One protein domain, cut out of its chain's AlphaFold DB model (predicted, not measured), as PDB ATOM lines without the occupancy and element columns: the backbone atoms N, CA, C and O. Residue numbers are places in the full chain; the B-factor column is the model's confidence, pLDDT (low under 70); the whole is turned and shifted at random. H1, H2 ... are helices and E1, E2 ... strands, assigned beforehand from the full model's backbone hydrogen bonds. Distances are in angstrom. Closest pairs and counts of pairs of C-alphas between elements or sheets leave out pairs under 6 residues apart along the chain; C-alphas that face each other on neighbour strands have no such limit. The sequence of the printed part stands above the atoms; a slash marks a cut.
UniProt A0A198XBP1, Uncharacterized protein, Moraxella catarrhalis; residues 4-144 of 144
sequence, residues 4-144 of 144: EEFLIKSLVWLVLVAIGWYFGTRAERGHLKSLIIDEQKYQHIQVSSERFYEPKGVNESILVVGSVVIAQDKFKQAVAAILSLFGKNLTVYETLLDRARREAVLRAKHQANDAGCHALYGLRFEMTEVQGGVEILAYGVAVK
ATOM      1  N   GLU A   4      74.207 -29.825 167.557       92.31
ATOM      2  CA  GLU A   4      74.083 -30.784 168.657       92.31
ATOM      3  C   GLU A   4      75.406 -30.988 169.411       92.31
ATOM      4  O   GLU A   4      75.435 -30.910 170.638       92.31
ATOM      5  N   GLU A   5      76.527 -31.160 168.699       92.12
ATOM      6  CA  GLU A   5      77.857 -31.261 169.316       92.12
ATOM      7  C   GLU A   5      78.226 -29.998 170.101       92.12
ATOM      8  O   GLU A   5      78.839 -30.084 171.168       92.12
ATOM      9  N   PHE A   6      77.864 -28.822 169.578       93.50
ATOM     10  CA  PHE A   6      78.081 -27.555 170.268       93.50
ATOM     11  C   PHE A   6      77.276 -27.489 171.572       93.50
ATOM     12  O   PHE A   6      77.853 -27.233 172.628       93.50
ATOM     13  N   LEU A   7      75.975 -27.793 171.520       94.06
ATOM     14  CA  LEU A   7      75.092 -27.766 172.690       94.06
ATOM     15  C   LEU A   7      75.550 -28.735 173.785       94.06
ATOM     16  O   LEU A   7      75.589 -28.358 174.957       94.06
ATOM     17  N   ILE A   8      75.957 -29.953 173.416       94.44
ATOM     18  CA  ILE A   8      76.457 -30.950 174.373       94.44
ATOM     19  C   ILE A   8      77.749 -30.460 175.036       94.44
ATOM     20  O   ILE A   8      77.863 -30.506 176.261       94.44
ATOM     21  N   LYS A   9      78.712 -29.938 174.263       93.44
ATOM     22  CA  LYS A   9      79.969 -29.402 174.819       93.44
ATOM     23  C   LYS A   9      79.720 -28.224 175.760       93.44
ATOM     24  O   LYS A   9      80.312 -28.178 176.839       93.44
ATOM     25  N   SER A  10      78.835 -27.302 175.386       93.88
ATOM     26  CA  SER A  10      78.457 -26.168 176.234       93.88
ATOM     27  C   SER A  10      77.789 -26.622 177.529       93.88
ATOM     28  O   SER A  10      78.130 -26.112 178.595       93.88
ATOM     29  N   LEU A  11      76.892 -27.607 177.464       96.06
ATOM     30  CA  LEU A  11      76.238 -28.163 178.647       96.06
ATOM     31  C   LEU A  11      77.254 -28.799 179.602       96.06
ATOM     32  O   LEU A  11      77.250 -28.490 180.792       96.06
ATOM     33  N   VAL A  12      78.153 -29.642 179.085       95.50
ATOM     34  CA  VAL A  12      79.210 -30.277 179.891       95.50
ATOM     35  C   VAL A  12      80.086 -29.219 180.562       95.50
ATOM     36  O   VAL A  12      80.352 -29.306 181.760       95.50
ATOM     37  N   TRP A  13      80.494 -28.188 179.821       94.88
ATOM     38  CA  TRP A  13      81.299 -27.095 180.365       94.88
ATOM     39  C   TRP A  13      80.575 -26.335 181.488       94.88
ATOM     40  O   TRP A  13      81.160 -26.106 182.549       94.88
ATOM     41  N   LEU A  14      79.291 -26.006 181.303       94.69
ATOM     42  CA  LEU A  14      78.474 -25.337 182.324       94.69
ATOM     43  C   LEU A  14      78.319 -26.184 183.591       94.69
ATOM     44  O   LEU A  14      78.395 -25.651 184.697       94.69
ATOM     45  N   VAL A  15      78.140 -27.497 183.443       95.75
ATOM     46  CA  VAL A  15      78.039 -28.420 184.582       95.75
ATOM     47  C   VAL A  15      79.353 -28.464 185.366       95.75
ATOM     48  O   VAL A  15      79.328 -28.354 186.591       95.75
ATOM     49  N   LEU A  16      80.502 -28.556 184.690       93.75
ATOM     50  CA  LEU A  16      81.813 -28.537 185.352       93.75
ATOM     51  C   LEU A  16      82.055 -27.227 186.113       93.75
ATOM     52  O   LEU A  16      82.521 -27.249 187.254       93.75
ATOM     53  N   VAL A  17      81.682 -26.093 185.513       91.75
ATOM     54  CA  VAL A  17      81.734 -24.775 186.158       91.75
ATOM     55  C   VAL A  17      80.844 -24.728 187.401       91.75
ATOM     56  O   VAL A  17      81.302 -24.307 188.464       91.75
ATOM     57  N   ALA A  18      79.599 -25.198 187.301       92.81
ATOM     58  CA  ALA A  18      78.656 -25.202 188.416       92.81
ATOM     59  C   ALA A  18      79.145 -26.074 189.583       92.81
ATOM     60  O   ALA A  18      79.046 -25.671 190.742       92.81
ATOM     61  N   ILE A  19      79.723 -27.239 189.278       94.44
ATOM     62  CA  ILE A  19      80.338 -28.131 190.266       94.44
ATOM     63  C   ILE A  19      81.498 -27.420 190.968       94.44
ATOM     64  O   ILE A  19      81.512 -27.343 192.198       94.44
ATOM     65  N   GLY A  20      82.441 -26.856 190.207       90.50
ATOM     66  CA  GLY A  20      83.585 -26.133 190.767       90.50
ATOM     67  C   GLY A  20      83.151 -24.987 191.681       90.50
ATOM     68  O   GLY A  20      83.616 -24.884 192.817       90.50
ATOM     69  N   TRP A  21      82.185 -24.185 191.231       90.56
ATOM     70  CA  TRP A  21      81.635 -23.081 192.011       90.56
ATOM     71  C   TRP A  21      80.937 -23.550 193.296       90.56
ATOM     72  O   TRP A  21      81.130 -22.954 194.363       90.56
ATOM     73  N   TYR A  22      80.165 -24.639 193.227       93.31
ATOM     74  CA  TYR A  22      79.480 -25.211 194.384       93.31
ATOM     75  C   TYR A  22      80.468 -25.689 195.452       93.31
ATOM     76  O   TYR A  22      80.351 -25.312 196.623       93.31
ATOM     77  N   PHE A  23      81.464 -26.489 195.060       92.81
ATOM     78  CA  PHE A  23      82.460 -27.010 195.995       92.81
ATOM     79  C   PHE A  23      83.357 -25.902 196.554       92.81
ATOM     80  O   PHE A  23      83.591 -25.886 197.765       92.81
ATOM     81  N   GLY A  24      83.772 -24.934 195.730       89.00
ATOM     82  CA  GLY A  24      84.545 -23.772 196.181       89.00
ATOM     83  C   GLY A  24      83.789 -22.950 197.228       89.00
ATOM     84  O   GLY A  24      84.292 -22.702 198.325       89.00
ATOM     85  N   THR A  25      82.521 -22.634 196.950       89.25
ATOM     86  CA  THR A  25      81.660 -21.893 197.888       89.25
ATOM     87  C   THR A  25      81.420 -22.677 199.179       89.25
ATOM     88  O   THR A  25      81.391 -22.107 200.273       89.25
ATOM     89  N   ARG A  26      81.243 -23.999 199.086       92.88
ATOM     90  CA  ARG A  26      81.044 -24.854 200.260       92.88
ATOM     91  C   ARG A  26      82.290 -24.899 201.145       92.88
ATOM     92  O   ARG A  26      82.148 -24.780 202.362       92.88
ATOM     93  N   ALA A  27      83.473 -25.055 200.555       90.94
ATOM     94  CA  ALA A  27      84.738 -25.078 201.285       90.94
ATOM     95  C   ALA A  27      84.971 -23.756 202.030       90.94
ATOM     96  O   ALA A  27      85.266 -23.767 203.225       90.94
ATOM     97  N   GLU A  28      84.725 -22.619 201.372       91.25
ATOM     98  CA  GLU A  28      84.837 -21.302 202.005       91.25
ATOM     99  C   GLU A  28      83.885 -21.140 203.196       91.25
ATOM    100  O   GLU A  28      84.293 -20.680 204.263       91.25
ATOM    101  N   ARG A  29      82.621 -21.558 203.052       92.31
ATOM    102  CA  ARG A  29      81.653 -21.522 204.160       92.31
ATOM    103  C   ARG A  29      82.064 -22.430 205.315       92.31
ATOM    104  O   ARG A  29      81.819 -22.082 206.466       92.31
ATOM    105  N   GLY A  30      82.646 -23.592 205.025       94.62
ATOM    106  CA  GLY A  30      83.175 -24.500 206.045       94.62
ATOM    107  C   GLY A  30      84.311 -23.855 206.834       94.62
ATOM    108  O   GLY A  30      84.284 -23.854 208.060       94.62
ATOM    109  N   HIS A  31      85.241 -23.223 206.127       93.56
ATOM    110  CA  HIS A  31      86.362 -22.518 206.730       93.56
ATOM    111  C   HIS A  31      85.922 -21.309 207.577       93.56
ATOM    112  O   HIS A  31      86.392 -21.114 208.690       93.56
ATOM    113  N   LEU A  32      84.937 -20.530 207.118       94.25
ATOM    114  CA  LEU A  32      84.357 -19.451 207.931       94.25
ATOM    115  C   LEU A  32      83.769 -19.958 209.255       94.25
ATOM    116  O   LEU A  32      83.881 -19.284 210.275       94.25
ATOM    117  N   LYS A  33      83.154 -21.145 209.250       96.12
ATOM    118  CA  LYS A  33      82.622 -21.753 210.474       96.12
ATOM    119  C   LYS A  33      83.731 -22.170 211.433       96.12
ATOM    120  O   LYS A  33      83.569 -21.947 212.628       96.12
ATOM    121  N   SER A  34      84.833 -22.743 210.939       95.94
ATOM    122  CA  SER A  34      85.963 -23.094 211.808       95.94
ATOM    123  C   SER A  34      86.595 -21.853 212.432       95.94
ATOM    124  O   SER A  34      86.831 -21.858 213.632       95.94
ATOM    125  N   LEU A  35      86.742 -20.758 211.673       97.06
ATOM    126  CA  LEU A  35      87.258 -19.495 212.214       97.06
ATOM    127  C   LEU A  35      86.420 -18.976 213.389       97.06
ATOM    128  O   LEU A  35      86.980 -18.564 214.395       97.06
ATOM    129  N   ILE A  36      85.087 -19.038 213.300       97.25
ATOM    130  CA  ILE A  36      84.202 -18.602 214.396       97.25
ATOM    131  C   ILE A  36      84.408 -19.460 215.652       97.25
ATOM    132  O   ILE A  36      84.421 -18.939 216.766       97.25
ATOM    133  N   ILE A  37      84.568 -20.775 215.481       97.75
ATOM    134  CA  ILE A  37      84.811 -21.701 216.594       97.75
ATOM    135  C   ILE A  37      86.165 -21.392 217.249       97.75
ATOM    136  O   ILE A  37      86.253 -21.294 218.473       97.75
ATOM    137  N   ASP A  38      87.205 -21.181 216.446       96.69
ATOM    138  CA  ASP A  38      88.546 -20.868 216.941       96.69
ATOM    139  C   ASP A  38      88.603 -19.487 217.618       96.69
ATOM    140  O   ASP A  38      89.258 -19.322 218.648       96.69
ATOM    141  N   GLU A  39      87.865 -18.498 217.111       97.38
ATOM    142  CA  GLU A  39      87.724 -17.179 217.745       97.38
ATOM    143  C   GLU A  39      87.137 -17.272 219.147       97.38
ATOM    144  O   GLU A  39      87.640 -16.625 220.065       97.38
ATOM    145  N   GLN A  40      86.119 -18.112 219.328       97.38
ATOM    146  CA  GLN A  40      85.544 -18.377 220.644       97.38
ATOM    147  C   GLN A  40      86.531 -19.115 221.552       97.38
ATOM    148  O   GLN A  40      86.601 -18.824 222.746       97.38
ATOM    149  N   LYS A  41      87.320 -20.043 220.999       97.06
ATOM    150  CA  LYS A  41      88.324 -20.806 221.751       97.06
ATOM    151  C   LYS A  41      89.436 -19.917 222.316       97.06
ATOM    152  O   LYS A  41      89.859 -20.146 223.442       97.06
ATOM    153  N   TYR A  42      89.894 -18.913 221.566       97.06
ATOM    154  CA  TYR A  42      90.992 -18.016 221.971       97.06
ATOM    155  C   TYR A  42      90.521 -16.613 222.386       97.06
ATOM    156  O   TYR A  42      91.281 -15.636 222.314       97.06
ATOM    157  N   GLN A  43      89.256 -16.478 222.787       96.38
ATOM    158  CA  GLN A  43      88.680 -15.197 223.206       96.38
ATOM    159  C   GLN A  43      89.293 -14.663 224.509       96.38
ATOM    160  O   GLN A  43      89.311 -13.454 224.719       96.38
ATOM    161  N   HIS A  44      89.817 -15.547 225.366       96.00
ATOM    162  CA  HIS A  44      90.463 -15.188 226.633       96.00
ATOM    163  C   HIS A  44      91.785 -14.442 226.443       96.00
ATOM    164  O   HIS A  44      92.215 -13.742 227.354       96.00
ATOM    165  N   ILE A  45      92.415 -14.566 225.271       96.56
ATOM    166  CA  ILE A  45      93.652 -13.854 224.951       96.56
ATOM    167  C   ILE A  45      93.309 -12.437 224.502       96.56
ATOM    168  O   ILE A  45      92.758 -12.227 223.409       96.56
ATOM    169  N   GLN A  46      93.672 -11.468 225.339       93.38
ATOM    170  CA  GLN A  46      93.520 -10.049 225.037       93.38
ATOM    171  C   GLN A  46      94.465  -9.649 223.906       93.38
ATOM    172  O   GLN A  46      95.608 -10.091 223.864       93.38
ATOM    173  N   VAL A  47      94.000  -8.813 222.980       95.12
ATOM    174  CA  VAL A  47      94.814  -8.337 221.856       95.12
ATOM    175  C   VAL A  47      94.790  -6.823 221.834       95.12
ATOM    176  O   VAL A  47      93.718  -6.225 221.839       95.12
ATOM    177  N   SER A  48      95.966  -6.212 221.752       93.50
ATOM    178  CA  SER A  48      96.115  -4.776 221.555       93.50
ATOM    179  C   SER A  48      97.123  -4.483 220.449       93.50
ATOM    180  O   SER A  48      98.179  -5.109 220.342       93.50
ATOM    181  N   SER A  49      96.788  -3.504 219.613       94.50
ATOM    182  CA  SER A  49      97.663  -2.963 218.573       94.50
ATOM    183  C   SER A  49      98.413  -1.708 219.034       94.50
ATOM    184  O   SER A  49      99.141  -1.103 218.242       94.50
ATOM    185  N   GLU A  50      98.293  -1.303 220.298       90.88
ATOM    186  CA  GLU A  50      99.013  -0.142 220.819       90.88
ATOM    187  C   GLU A  50     100.531  -0.313 220.673       90.88
ATOM    188  O   GLU A  50     101.083  -1.400 220.827       90.88
ATOM    189  N   ARG A  51     101.220   0.774 220.303       79.19
ATOM    190  CA  ARG A  51     102.674   0.762 220.074       79.19
ATOM    191  C   ARG A  51     103.482   0.904 221.362       79.19
ATOM    192  O   ARG A  51     104.556   0.327 221.447       79.19
ATOM    193  N   PHE A  52     102.987   1.688 222.315       78.81
ATOM    194  CA  PHE A  52     103.709   2.075 223.531       78.81
ATOM    195  C   PHE A  52     102.965   1.614 224.785       78.81
ATOM    196  O   PHE A  52     102.745   2.390 225.709       78.81
ATOM    197  N   TYR A  53     102.526   0.355 224.783       80.94
ATOM    198  CA  TYR A  53     101.915  -0.252 225.956       80.94
ATOM    199  C   TYR A  53     102.981  -0.996 226.761       80.94
ATOM    200  O   TYR A  53     103.602  -1.928 226.252       80.94
ATOM    201  N   GLU A  54     103.178  -0.586 228.010       79.25
ATOM    202  CA  GLU A  54     104.041  -1.279 228.965       79.25
ATOM    203  C   GLU A  54     103.164  -2.075 229.942       79.25
ATOM    204  O   GLU A  54     102.596  -1.499 230.880       79.25
ATOM    205  N   PRO A  55     102.996  -3.392 229.726       77.81
ATOM    206  CA  PRO A  55     102.198  -4.216 230.620       77.81
ATOM    207  C   PRO A  55     102.876  -4.300 231.999       77.81
ATOM    208  O   PRO A  55     104.053  -4.641 232.120       77.81
ATOM    209  N   LYS A  56     102.128  -3.992 233.063       82.00
ATOM    210  CA  LYS A  56     102.619  -4.115 234.444       82.00
ATOM    211  C   LYS A  56     102.498  -5.563 234.912       82.00
ATOM    212  O   LYS A  56     101.453  -6.172 234.724       82.00
ATOM    213  N   GLY A  57     103.529  -6.077 235.584       80.19
ATOM    214  CA  GLY A  57     103.498  -7.422 236.172       80.19
ATOM    215  C   GLY A  57     103.767  -8.563 235.187       80.19
ATOM    216  O   GLY A  57     103.399  -9.696 235.476       80.19
ATOM    217  N   VAL A  58     104.406  -8.279 234.047       82.50
ATOM    218  CA  VAL A  58     104.832  -9.314 233.095       82.50
ATOM    219  C   VAL A  58     106.110  -9.973 233.575       82.50
ATOM    220  O   VAL A  58     107.133  -9.311 233.742       82.50
ATOM    221  N   ASN A  59     106.044 -11.288 233.748       81.38
ATOM    222  CA  ASN A  59     107.197 -12.093 234.144       81.38
ATOM    223  C   ASN A  59     107.948 -12.641 232.927       81.38
ATOM    224  O   ASN A  59     109.173 -12.724 232.936       81.38
ATOM    225  N   GLU A  60     107.214 -13.002 231.873       91.12
ATOM    226  CA  GLU A  60     107.762 -13.617 230.670       91.12
ATOM    227  C   GLU A  60     107.017 -13.122 229.432       91.12
ATOM    228  O   GLU A  60     105.795 -12.936 229.449       91.12
ATOM    229  N   SER A  61     107.760 -12.938 228.344       93.44
ATOM    230  CA  SER A  61     107.217 -12.540 227.054       93.44
ATOM    231  C   SER A  61     107.872 -13.315 225.918       93.44
ATOM    232  O   SER A  61     109.036 -13.710 226.001       93.44
ATOM    233  N   ILE A  62     107.111 -13.541 224.850       96.50
ATOM    234  CA  ILE A  62     107.592 -14.198 223.636       96.50
ATOM    235  C   ILE A  62     107.080 -13.471 222.395       96.50
ATOM    236  O   ILE A  62     105.983 -12.911 222.390       96.50
ATOM    237  N   LEU A  63     107.857 -13.504 221.315       97.12
ATOM    238  CA  LEU A  63     107.359 -13.119 219.998       97.12
ATOM    239  C   LEU A  63     106.427 -14.223 219.486       97.12
ATOM    240  O   LEU A  63     106.810 -15.394 219.467       97.12
ATOM    241  N   VAL A  64     105.237 -13.844 219.031       98.00
ATOM    242  CA  VAL A  64     104.315 -14.744 218.336       98.00
ATOM    243  C   VAL A  64     104.071 -14.273 216.913       98.00
ATOM    244  O   VAL A  64     104.058 -13.073 216.631       98.00
ATOM    245  N   VAL A  65     103.879 -15.236 216.019       98.25
ATOM    246  CA  VAL A  65     103.699 -15.039 214.586       98.25
ATOM    247  C   VAL A  65     102.655 -16.031 214.081       98.25
ATOM    248  O   VAL A  65     102.783 -17.239 214.252       98.25
ATOM    249  N   GLY A  66     101.630 -15.525 213.408       98.06
ATOM    250  CA  GLY A  66     100.670 -16.311 212.651       98.06
ATOM    251  C   GLY A  66     100.690 -15.893 211.189       98.06
ATOM    252  O   GLY A  66     100.358 -14.756 210.877       98.06
ATOM    253  N   SER A  67     101.057 -16.802 210.288       97.62
ATOM    254  CA  SER A  67     100.947 -16.595 208.837       97.62
ATOM    255  C   SER A  67      99.850 -17.472 208.257       97.62
ATOM    256  O   SER A  67      99.665 -18.617 208.686       97.62
ATOM    257  N   VAL A  68      99.139 -16.951 207.263       97.69
ATOM    258  CA  VAL A  68      98.236 -17.712 206.408       97.69
ATOM    259  C   VAL A  68      98.421 -17.296 204.956       97.69
ATOM    260  O   VAL A  68      98.528 -16.114 204.641       97.69
ATOM    261  N   VAL A  69      98.385 -18.285 204.065       96.75
ATOM    262  CA  VAL A  69      98.362 -18.074 202.619       96.75
ATOM    263  C   VAL A  69      97.034 -18.585 202.081       96.75
ATOM    264  O   VAL A  69      96.704 -19.759 202.254       96.75
ATOM    265  N   ILE A  70      96.265 -17.712 201.429       94.62
ATOM    266  CA  ILE A  70      94.976 -18.062 200.825       94.62
ATOM    267  C   ILE A  70      95.053 -17.859 199.315       94.62
ATOM    268  O   ILE A  70      95.270 -16.748 198.827       94.62
ATOM    269  N   ALA A  71      94.828 -18.941 198.568       91.94
ATOM    270  CA  ALA A  71      94.715 -18.896 197.117       91.94
ATOM    271  C   ALA A  71      93.435 -18.164 196.676       91.94
ATOM    272  O   ALA A  71      92.375 -18.268 197.300       91.94
ATOM    273  N   GLN A  72      93.529 -17.441 195.564       88.88
ATOM    274  CA  GLN A  72      92.387 -16.822 194.908       88.88
ATOM    275  C   GLN A  72      91.659 -17.832 194.018       88.88
ATOM    276  O   GLN A  72      92.266 -18.617 193.292       88.88
ATOM    277  N   ASP A  73      90.333 -17.752 194.026       87.81
ATOM    278  CA  ASP A  73      89.474 -18.537 193.145       87.81
ATOM    279  C   ASP A  73      89.284 -17.814 191.797       87.81
ATOM    280  O   ASP A  73      88.968 -16.621 191.757       87.81
ATOM    281  N   LYS A  74      89.419 -18.545 190.684       86.81
ATOM    282  CA  LYS A  74      89.168 -18.046 189.323       86.81
ATOM    283  C   LYS A  74      87.749 -17.505 189.136       86.81
ATOM    284  O   LYS A  74      87.579 -16.505 188.441       86.81
ATOM    285  N   PHE A  75      86.749 -18.084 189.800       88.31
ATOM    286  CA  PHE A  75      85.383 -17.557 189.785       88.31
ATOM    287  C   PHE A  75      85.313 -16.167 190.418       88.31
ATOM    288  O   PHE A  75      84.688 -15.258 189.874       88.31
ATOM    289  N   LYS A  76      86.013 -15.965 191.538       88.44
ATOM    290  CA  LYS A  76      86.077 -14.663 192.208       88.44
ATOM    291  C   LYS A  76      86.861 -13.638 191.402       88.44
ATOM    292  O   LYS A  76      86.456 -12.483 191.386       88.44
ATOM    293  N   GLN A  77      87.912 -14.050 190.691       91.19
ATOM    294  CA  GLN A  77      88.627 -13.170 189.760       91.19
ATOM    295  C   GLN A  77      87.701 -12.666 188.644       91.19
ATOM    296  O   GLN A  77      87.697 -11.474 188.348       91.19
ATOM    297  N   ALA A  78      86.859 -13.538 188.077       91.25
ATOM    298  CA  ALA A  78      85.875 -13.135 187.070       91.25
ATOM    299  C   ALA A  78      84.831 -12.152 187.634       91.25
ATOM    300  O   ALA A  78      84.534 -11.135 187.009       91.25
ATOM    301  N   VAL A  79      84.315 -12.409 188.842       91.31
ATOM    302  CA  VAL A  79      83.385 -11.489 189.522       91.31
ATOM    303  C   VAL A  79      84.055 -10.146 189.822       91.31
ATOM    304  O   VAL A  79      83.456  -9.103 189.570       91.31
ATOM    305  N   ALA A  80      85.297 -10.152 190.308       92.94
ATOM    306  CA  ALA A  80      86.069  -8.937 190.554       92.94
ATOM    307  C   ALA A  80      86.257  -8.126 189.266       92.94
ATOM    308  O   ALA A  80      86.034  -6.922 189.281       92.94
ATOM    309  N   ALA A  81      86.580  -8.779 188.144       93.38
ATOM    310  CA  ALA A  81      86.719  -8.112 186.852       93.38
ATOM    311  C   ALA A  81      85.424  -7.401 186.429       93.38
ATOM    312  O   ALA A  81      85.472  -6.253 185.996       93.38
ATOM    313  N   ILE A  82      84.263  -8.039 186.618       93.88
ATOM    314  CA  ILE A  82      82.961  -7.411 186.356       93.88
ATOM    315  C   ILE A  82      82.752  -6.201 187.276       93.88
ATOM    316  O   ILE A  82      82.389  -5.132 186.795       93.88
ATOM    317  N   LEU A  83      82.997  -6.338 188.584       93.50
ATOM    318  CA  LEU A  83      82.834  -5.241 189.548       93.50
ATOM    319  C   LEU A  83      83.734  -4.042 189.217       93.50
ATOM    320  O   LEU A  83      83.266  -2.903 189.291       93.50
ATOM    321  N   SER A  84      84.972  -4.298 188.786       94.69
ATOM    322  CA  SER A  84      85.928  -3.273 188.361       94.69
ATOM    323  C   SER A  84      85.425  -2.449 187.178       94.69
ATOM    324  O   SER A  84      85.607  -1.235 187.174       94.69
ATOM    325  N   LEU A  85      84.755  -3.071 186.198       96.00
ATOM    326  CA  LEU A  85      84.206  -2.352 185.038       96.00
ATOM    327  C   LEU A  85      83.163  -1.302 185.438       96.00
ATOM    328  O   LEU A  85      83.040  -0.272 184.786       96.00
ATOM    329  N   PHE A  86      82.433  -1.556 186.524       95.50
ATOM    330  CA  PHE A  86      81.426  -0.642 187.060       95.50
ATOM    331  C   PHE A  86      81.958   0.238 188.203       95.50
ATOM    332  O   PHE A  86      81.170   0.934 188.838       95.50
ATOM    333  N   GLY A  87      83.265   0.190 188.500       93.50
ATOM    334  CA  GLY A  87      83.883   0.960 189.584       93.50
ATOM    335  C   GLY A  87      83.375   0.595 190.984       93.50
ATOM    336  O   GLY A  87      83.388   1.436 191.880       93.50
ATOM    337  N   LYS A  88      82.877  -0.632 191.181       95.25
ATOM    338  CA  LYS A  88      82.351  -1.097 192.473       95.25
ATOM    339  C   LYS A  88      83.462  -1.675 193.352       95.25
ATOM    340  O   LYS A  88      84.466  -2.175 192.854       95.25
ATOM    341  N   ASN A  89      83.222  -1.699 194.664       94.00
ATOM    342  CA  ASN A  89      84.088  -2.382 195.628       94.00
ATOM    343  C   ASN A  89      84.300  -3.855 195.257       94.00
ATOM    344  O   ASN A  89      83.356  -4.557 194.879       94.00
ATOM    345  N   LEU A  90      85.530  -4.338 195.432       93.56
ATOM    346  CA  LEU A  90      85.926  -5.716 195.138       93.56
ATOM    347  C   LEU A  90      85.587  -6.635 196.316       93.56
ATOM    348  O   LEU A  90      86.463  -7.243 196.929       93.56
ATOM    349  N   THR A  91      84.296  -6.753 196.619       92.12
ATOM    350  CA  THR A  91      83.766  -7.465 197.798       92.12
ATOM    351  C   THR A  91      84.257  -8.911 197.924       92.12
ATOM    352  O   THR A  91      84.451  -9.432 199.025       92.12
ATOM    353  N   VAL A  92      84.518  -9.571 196.792       89.81
ATOM    354  CA  VAL A  92      85.095 -10.922 196.742       89.81
ATOM    355  C   VAL A  92      86.527 -10.988 197.281       89.81
ATOM    356  O   VAL A  92      86.889 -11.990 197.901       89.81
ATOM    357  N   TYR A  93      87.325  -9.938 197.079       91.62
ATOM    358  CA  TYR A  93      88.670  -9.811 197.639       91.62
ATOM    359  C   TYR A  93      88.628  -9.302 199.075       91.62
ATOM    360  O   TYR A  93      89.342  -9.843 199.909       91.62
ATOM    361  N   GLU A  94      87.733  -8.367 199.405       93.31
ATOM    362  CA  GLU A  94      87.514  -7.925 200.792       93.31
ATOM    363  C   GLU A  94      87.210  -9.117 201.713       93.31
ATOM    364  O   GLU A  94      87.845  -9.282 202.751       93.31
ATOM    365  N   THR A  95      86.316 -10.015 201.283       92.06
ATOM    366  CA  THR A  95      85.978 -11.241 202.027       92.06
ATOM    367  C   THR A  95      87.179 -12.181 202.172       92.06
ATOM    368  O   THR A  95      87.338 -12.852 203.189       92.06
ATOM    369  N   LEU A  96      88.037 -12.266 201.152       93.25
ATOM    370  CA  LEU A  96      89.243 -13.091 201.194       93.25
ATOM    371  C   LEU A  96      90.269 -12.523 202.187       93.25
ATOM    372  O   LEU A  96      90.805 -13.281 202.995       93.25
ATOM    373  N   LEU A  97      90.490 -11.207 202.166       95.06
ATOM    374  CA  LEU A  97      91.402 -10.518 203.080       95.06
ATOM    375  C   LEU A  97      90.904 -10.542 204.523       95.06
ATOM    376  O   LEU A  97      91.703 -10.691 205.444       95.06
ATOM    377  N   ASP A  98      89.595 -10.427 204.735       95.31
ATOM    378  CA  ASP A  98      89.013 -10.528 206.069       95.31
ATOM    379  C   ASP A  98      89.289 -11.896 206.704       95.31
ATOM    380  O   ASP A  98      89.836 -11.971 207.805       95.31
ATOM    381  N   ARG A  99      89.021 -12.980 205.965       95.31
ATOM    382  CA  ARG A  99      89.315 -14.349 206.414       95.31
ATOM    383  C   ARG A  99      90.797 -14.550 206.707       95.31
ATOM    384  O   ARG A  99      91.132 -15.063 207.770       95.31
ATOM    385  N   ALA A 100      91.672 -14.106 205.805       96.81
ATOM    386  CA  ALA A 100      93.114 -14.233 205.989       96.81
ATOM    387  C   ALA A 100      93.604 -13.475 207.238       96.81
ATOM    388  O   ALA A 100      94.361 -14.024 208.033       96.81
ATOM    389  N   ARG A 101      93.124 -12.248 207.488       97.56
ATOM    390  CA  ARG A 101      93.497 -11.506 208.706       97.56
ATOM    391  C   ARG A 101      93.034 -12.221 209.968       97.56
ATOM    392  O   ARG A 101      93.817 -12.356 210.905       97.56
ATOM    393  N   ARG A 102      91.782 -12.685 209.992       97.69
ATOM    394  CA  ARG A 102      91.214 -13.408 211.138       97.69
ATOM    395  C   ARG A 102      92.011 -14.673 211.435       97.69
ATOM    396  O   ARG A 102      92.408 -14.889 212.575       97.69
ATOM    397  N   GLU A 103      92.329 -15.456 210.410       98.19
ATOM    398  CA  GLU A 103      93.112 -16.676 210.583       98.19
ATOM    399  C   GLU A 103      94.555 -16.404 211.029       98.19
ATOM    400  O   GLU A 103      95.049 -17.083 211.928       98.19
ATOM    401  N   ALA A 104      95.223 -15.390 210.468       98.44
ATOM    402  CA  ALA A 104      96.567 -15.002 210.894       98.44
ATOM    403  C   ALA A 104      96.602 -14.645 212.391       98.44
ATOM    404  O   ALA A 104      97.455 -15.136 213.131       98.44
ATOM    405  N   VAL A 105      95.623 -13.865 212.873       98.19
ATOM    406  CA  VAL A 105      95.494 -13.549 214.307       98.19
ATOM    407  C   VAL A 105      95.239 -14.799 215.133       98.19
ATOM    408  O   VAL A 105      95.848 -14.959 216.187       98.19
ATOM    409  N   LEU A 106      94.362 -15.695 214.679       98.31
ATOM    410  CA  LEU A 106      94.079 -16.939 215.392       98.31
ATOM    411  C   LEU A 106      95.314 -17.827 215.520       98.31
ATOM    412  O   LEU A 106      95.529 -18.403 216.582       98.31
ATOM    413  N   ARG A 107      96.159 -17.899 214.488       98.38
ATOM    414  CA  ARG A 107      97.428 -18.637 214.541       98.38
ATOM    415  C   ARG A 107      98.420 -17.999 215.519       98.38
ATOM    416  O   ARG A 107      99.037 -18.718 216.300       98.38
ATOM    417  N   ALA A 108      98.508 -16.668 215.563       98.31
ATOM    418  CA  ALA A 108      99.316 -15.969 216.568       98.31
ATOM    419  C   ALA A 108      98.784 -16.201 217.998       98.31
ATOM    420  O   ALA A 108      99.554 -16.455 218.924       98.31
ATOM    421  N   LYS A 109      97.457 -16.179 218.180       98.19
ATOM    422  CA  LYS A 109      96.796 -16.508 219.453       98.19
ATOM    423  C   LYS A 109      96.998 -17.964 219.862       98.19
ATOM    424  O   LYS A 109      97.187 -18.225 221.043       98.19
ATOM    425  N   HIS A 110      96.977 -18.898 218.916       98.06
ATOM    426  CA  HIS A 110      97.276 -20.305 219.170       98.06
ATOM    427  C   HIS A 110      98.684 -20.451 219.750       98.06
ATOM    428  O   HIS A 110      98.854 -21.068 220.795       98.06
ATOM    429  N   GLN A 111      99.681 -19.817 219.127       98.00
ATOM    430  CA  GLN A 111     101.055 -19.843 219.627       98.00
ATOM    431  C   GLN A 111     101.180 -19.210 221.023       98.00
ATOM    432  O   GLN A 111     101.872 -19.749 221.884       98.00
ATOM    433  N   ALA A 112     100.483 -18.096 221.271       97.44
ATOM    434  CA  ALA A 112     100.419 -17.485 222.598       97.44
ATOM    435  C   ALA A 112      99.789 -18.433 223.635       97.44
ATOM    436  O   ALA A 112     100.319 -18.586 224.734       97.44
ATOM    437  N   ASN A 113      98.693 -19.106 223.274       97.38
ATOM    438  CA  ASN A 113      98.008 -20.068 224.132       97.38
ATOM    439  C   ASN A 113      98.907 -21.256 224.495       97.38
ATOM    440  O   ASN A 113      98.954 -21.647 225.659       97.38
ATOM    441  N   ASP A 114      99.628 -21.815 223.521       97.00
ATOM    442  CA  ASP A 114     100.548 -22.940 223.739       97.00
ATOM    443  C   ASP A 114     101.689 -22.570 224.691       97.00
ATOM    444  O   ASP A 114     102.167 -23.402 225.460       97.00
ATOM    445  N   ALA A 115     102.097 -21.300 224.676       95.62
ATOM    446  CA  ALA A 115     103.074 -20.757 225.605       95.62
ATOM    447  C   ALA A 115     102.482 -20.379 226.973       95.62
ATOM    448  O   ALA A 115     103.229 -19.945 227.845       95.62
ATOM    449  N   GLY A 116     101.170 -20.524 227.189       95.50
ATOM    450  CA  GLY A 116     100.490 -20.123 228.424       95.50
ATOM    451  C   GLY A 116     100.351 -18.608 228.602       95.50
ATOM    452  O   GLY A 116     100.132 -18.145 229.718       95.50
ATOM    453  N   CYS A 117     100.501 -17.829 227.529       95.62
ATOM    454  CA  CYS A 117     100.318 -16.383 227.545       95.62
ATOM    455  C   CYS A 117      98.829 -16.010 227.511       95.62
ATOM    456  O   CYS A 117      98.014 -16.682 226.876       95.62
ATOM    457  N   HIS A 118      98.480 -14.897 228.154       94.31
ATOM    458  CA  HIS A 118      97.094 -14.440 228.302       94.31
ATOM    459  C   HIS A 118      96.806 -13.108 227.586       94.31
ATOM    460  O   HIS A 118      95.650 -12.698 227.473       94.31
ATOM    461  N   ALA A 119      97.833 -12.437 227.062       94.81
ATOM    462  CA  ALA A 119      97.680 -11.214 226.281       94.81
ATOM    463  C   ALA A 119      98.703 -11.138 225.141       94.81
ATOM    464  O   ALA A 119      99.792 -11.696 225.237       94.81
ATOM    465  N   LEU A 120      98.332 -10.439 224.068       95.25
ATOM    466  CA  LEU A 120      99.117 -10.173 222.866       95.25
ATOM    467  C   LEU A 120      99.141  -8.665 222.599       95.25
ATOM    468  O   LEU A 120      98.117  -8.064 222.269       95.25
ATOM    469  N   TYR A 121     100.319  -8.064 222.707       94.94
ATOM    470  CA  TYR A 121     100.535  -6.632 222.537       94.94
ATOM    471  C   TYR A 121     101.301  -6.311 221.261       94.94
ATOM    472  O   TYR A 121     102.065  -7.122 220.734       94.94
ATOM    473  N   GLY A 122     101.098  -5.087 220.775       94.56
ATOM    474  CA  GLY A 122     101.780  -4.583 219.595       94.56
ATOM    475  C   GLY A 122     101.456  -5.376 218.334       94.56
ATOM    476  O   GLY A 122     102.319  -5.470 217.471       94.56
ATOM    477  N   LEU A 123     100.244  -5.936 218.214       96.75
ATOM    478  CA  LEU A 123      99.853  -6.713 217.037       96.75
ATOM    479  C   LEU A 123     100.026  -5.881 215.755       96.75
ATOM    480  O   LEU A 123      99.487  -4.774 215.633       96.75
ATOM    481  N   ARG A 124     100.766  -6.420 214.789       96.88
ATOM    482  CA  ARG A 124     100.979  -5.863 213.450       96.88
ATOM    483  C   ARG A 124     100.578  -6.874 212.393       96.88
ATOM    484  O   ARG A 124     100.564  -8.074 212.651       96.88
ATOM    485  N   PHE A 125     100.268  -6.353 211.212       97.75
ATOM    486  CA  PHE A 125      99.991  -7.148 210.027       97.75
ATOM    487  C   PHE A 125     100.956  -6.772 208.913       97.75
ATOM    488  O   PHE A 125     101.209  -5.589 208.686       97.75
ATOM    489  N   GLU A 126     101.406  -7.780 208.185       97.75
ATOM    490  CA  GLU A 126     102.074  -7.653 206.901       97.75
ATOM    491  C   GLU A 126     101.295  -8.448 205.861       97.75
ATOM    492  O   GLU A 126     100.687  -9.479 206.157       97.75
ATOM    493  N   MET A 127     101.274  -7.924 204.643       96.56
ATOM    494  CA  MET A 127     100.557  -8.508 203.524       96.56
ATOM    495  C   MET A 127     101.513  -8.613 202.349       96.56
ATOM    496  O   MET A 127     102.125  -7.619 201.962       96.56
ATOM    497  N   THR A 128     101.575  -9.801 201.759       96.25
ATOM    498  CA  THR A 128     102.371 -10.060 200.563       96.25
ATOM    499  C   THR A 128     101.478 -10.681 199.504       96.25
ATOM    500  O   THR A 128     100.746 -11.638 199.761       96.25
ATOM    501  N   GLU A 129     101.511 -10.132 198.294       93.56
ATOM    502  CA  GLU A 129     100.892 -10.795 197.152       93.56
ATOM    503  C   GLU A 129     101.768 -11.979 196.732       93.56
ATOM    504  O   GLU A 129     102.971 -11.838 196.517       93.56
ATOM    505  N   VAL A 130     101.153 -13.151 196.608       92.69
ATOM    506  CA  VAL A 130     101.812 -14.354 196.095       92.69
ATOM    507  C   VAL A 130     101.140 -14.763 194.792       92.69
ATOM    508  O   VAL A 130      99.993 -14.401 194.531       92.69
ATOM    509  N   GLN A 131     101.831 -15.528 193.946       90.81
ATOM    510  CA  GLN A 131     101.276 -15.926 192.652       90.81
ATOM    511  C   GLN A 131      99.952 -16.687 192.826       90.81
ATOM    512  O   GLN A 131      99.922 -17.834 193.263       90.81
ATOM    513  N   GLY A 132      98.845 -16.030 192.469       87.50
ATOM    514  CA  GLY A 132      97.504 -16.598 192.588       87.50
ATOM    515  C   GLY A 132      96.931 -16.611 194.008       87.50
ATOM    516  O   GLY A 132      95.997 -17.370 194.255       87.50
ATOM    517  N   GLY A 133      97.437 -15.795 194.934       92.12
ATOM    518  CA  GLY A 133      96.979 -15.768 196.321       92.12
ATOM    519  C   GLY A 133      97.411 -14.521 197.085       92.12
ATOM    520  O   GLY A 133      97.951 -13.571 196.527       92.12
ATOM    521  N   VAL A 134      97.175 -14.541 198.390       95.31
ATOM    522  CA  VAL A 134      97.704 -13.550 199.327       95.31
ATOM    523  C   VAL A 134      98.273 -14.263 200.542       95.31
ATOM    524  O   VAL A 134      97.679 -15.229 201.023       95.31
ATOM    525  N   GLU A 135      99.397 -13.773 201.040       97.62
ATOM    526  CA  GLU A 135      99.887 -14.072 202.377       97.62
ATOM    527  C   GLU A 135      99.536 -12.924 203.323       97.62
ATOM    528  O   GLU A 135      99.751 -11.752 203.004       97.62
ATOM    529  N   ILE A 136      99.011 -13.270 204.498       98.25
ATOM    530  CA  ILE A 136      98.887 -12.344 205.618       98.25
ATOM    531  C   ILE A 136      99.649 -12.914 206.805       98.25
ATOM    532  O   ILE A 136      99.369 -14.022 207.264       98.25
ATOM    533  N   LEU A 137     100.575 -12.114 207.317       98.19
ATOM    534  CA  LEU A 137     101.361 -12.380 208.508       98.19
ATOM    535  C   LEU A 137     100.884 -11.444 209.621       98.19
ATOM    536  O   LEU A 137     100.795 -10.236 209.429       98.19
ATOM    537  N   ALA A 138     100.563 -11.999 210.782       98.38
ATOM    538  CA  ALA A 138     100.214 -11.272 211.990       98.38
ATOM    539  C   ALA A 138     101.245 -11.585 213.075       98.38
ATOM    540  O   ALA A 138     101.493 -12.753 213.363       98.38
ATOM    541  N   TYR A 139     101.843 -10.568 213.687       98.00
ATOM    542  CA  TYR A 139     102.870 -10.766 214.712       98.00
ATOM    543  C   TYR A 139     102.762  -9.757 215.846       98.00
ATOM    544  O   TYR A 139     102.223  -8.664 215.680       98.00
ATOM    545  N   GLY A 140     103.280 -10.130 217.011       96.44
ATOM    546  CA  GLY A 140     103.305  -9.284 218.199       96.44
ATOM    547  C   GLY A 140     103.997  -9.980 219.362       96.44
ATOM    548  O   GLY A 140     104.574 -11.054 219.199       96.44
ATOM    549  N   VAL A 141     103.935  -9.375 220.543       95.50
ATOM    550  CA  VAL A 141     104.541  -9.928 221.758       95.50
ATOM    551  C   VAL A 141     103.447 -10.468 222.666       95.50
ATOM    552  O   VAL A 141     102.587  -9.713 223.118       95.50
ATOM    553  N   ALA A 142     103.473 -11.772 222.928       96.12
ATOM    554  CA  ALA A 142     102.591 -12.407 223.891       96.12
ATOM    555  C   ALA A 142     103.226 -12.408 225.285       96.12
ATOM    556  O   ALA A 142     104.442 -12.556 225.409       96.12
ATOM    557  N   VAL A 143     102.413 -12.236 226.325       94.56
ATOM    558  CA  VAL A 143     102.883 -12.147 227.716       94.56
ATOM    559  C   VAL A 143     102.098 -13.061 228.652       94.56
ATOM    560  O   VAL A 143     100.912 -13.331 228.423       94.56
ATOM    561  N   LYS A 144     102.794 -13.559 229.678       91.56
ATOM    562  CA  LYS A 144     102.244 -14.380 230.764       91.56
ATOM    563  C   LYS A 144     101.851 -13.578 231.986       91.56
ATOM    564  O   LYS A 144     102.440 -12.500 232.216       91.56
TER     565      LYS A 144
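What this domain is: This is residues 4 to 144 of the 144 residues of an uncharacterized protein of Moraxella catarrhalis (UniProt A0A198XBP1). A narrow, twisted sheet of three long strands has one helix, H3, packed along one of its faces, and a much longer helix, H1, runs past H3, with residues 4 to 16 sticking out free as an arm. The short helix H2 sits off the sheet, packed on the first residues of H3 and standing nearly square to H1. The printed part has 141 residues, with three named helices and three named strands in the order H1, E1, H2, H3, E2, E3; the class is mixed, helices and strands, and the sheet runs E1, E3, E2, all antiparallel. The whole is loose, with a radius of gyration of the C-alphas of 20.1 A, and spans 77 by 30 by 22 A, the free arm adding to its length.

How they stand to each other: H1, residues 4 to 41, is not on the sheet. It touches H3, residues 91 to 114, with its residues 32 to 39 alone; the closest C-alphas are those of Leu 35 and Glu 103, 6.7 A apart. They run the same way at a tilt of 37 degrees, only just steep. In the long link after H1, residues 46 to 47 pair in parallel with residues 119 to 120 of E2, residues 119 to 130. E1, residues 61 to 71, is an edge strand, antiparallel to the inner strand E3, residues 133 to 143, with N 66 and O 138 2.8 A apart. H2, residues 74 to 85, is close to H1 but not clearly touching, at 87 degrees, about perpendicular. H2 touches H3 with residues 76 to 80 alone, the closest C-alphas being those of Lys 76 and Val 92, 6.0 A apart. H3 is on the sheet, two layers with the helix on one face; its closest C-alpha pair with E1 is Ala 108 and Gly 66, 4.2 A. E1, H2 H3 and E2 form a split strand-helix-strand unit, two strands running the same way with E3 between them, and its crossover is right-handed. E2 and E3 form an antiparallel hairpin, with N 126 and O 137 2.8 A apart. In H1, H2 and H3 every O i to N i+4 pair is within hydrogen-bond range.

Where its parts are: H1 begins at C-alpha 4, (74.083, -30.784, 168.657), and is 55.9 A long. E1 is 33.1 A long, H2 17.0 A and H3 34.6 A. E2, 30.6 A, bends by 68 degrees at residue 122. E3, 32.1 A, ends at C-alpha 143, (102.883, -12.147, 227.716).

The domain as a whole: The C-alphas farthest apart are those of Glu 4 and Gly 57, 77.3 A. Without residues 4 to 16 the body spans 56 by 27 by 22 A. The printed part has no cut; the link from H1 to E1, 19 residues, is long, and the others are tight. The mean pLDDT of the printed part is 93.7, and no printed residue is under 70.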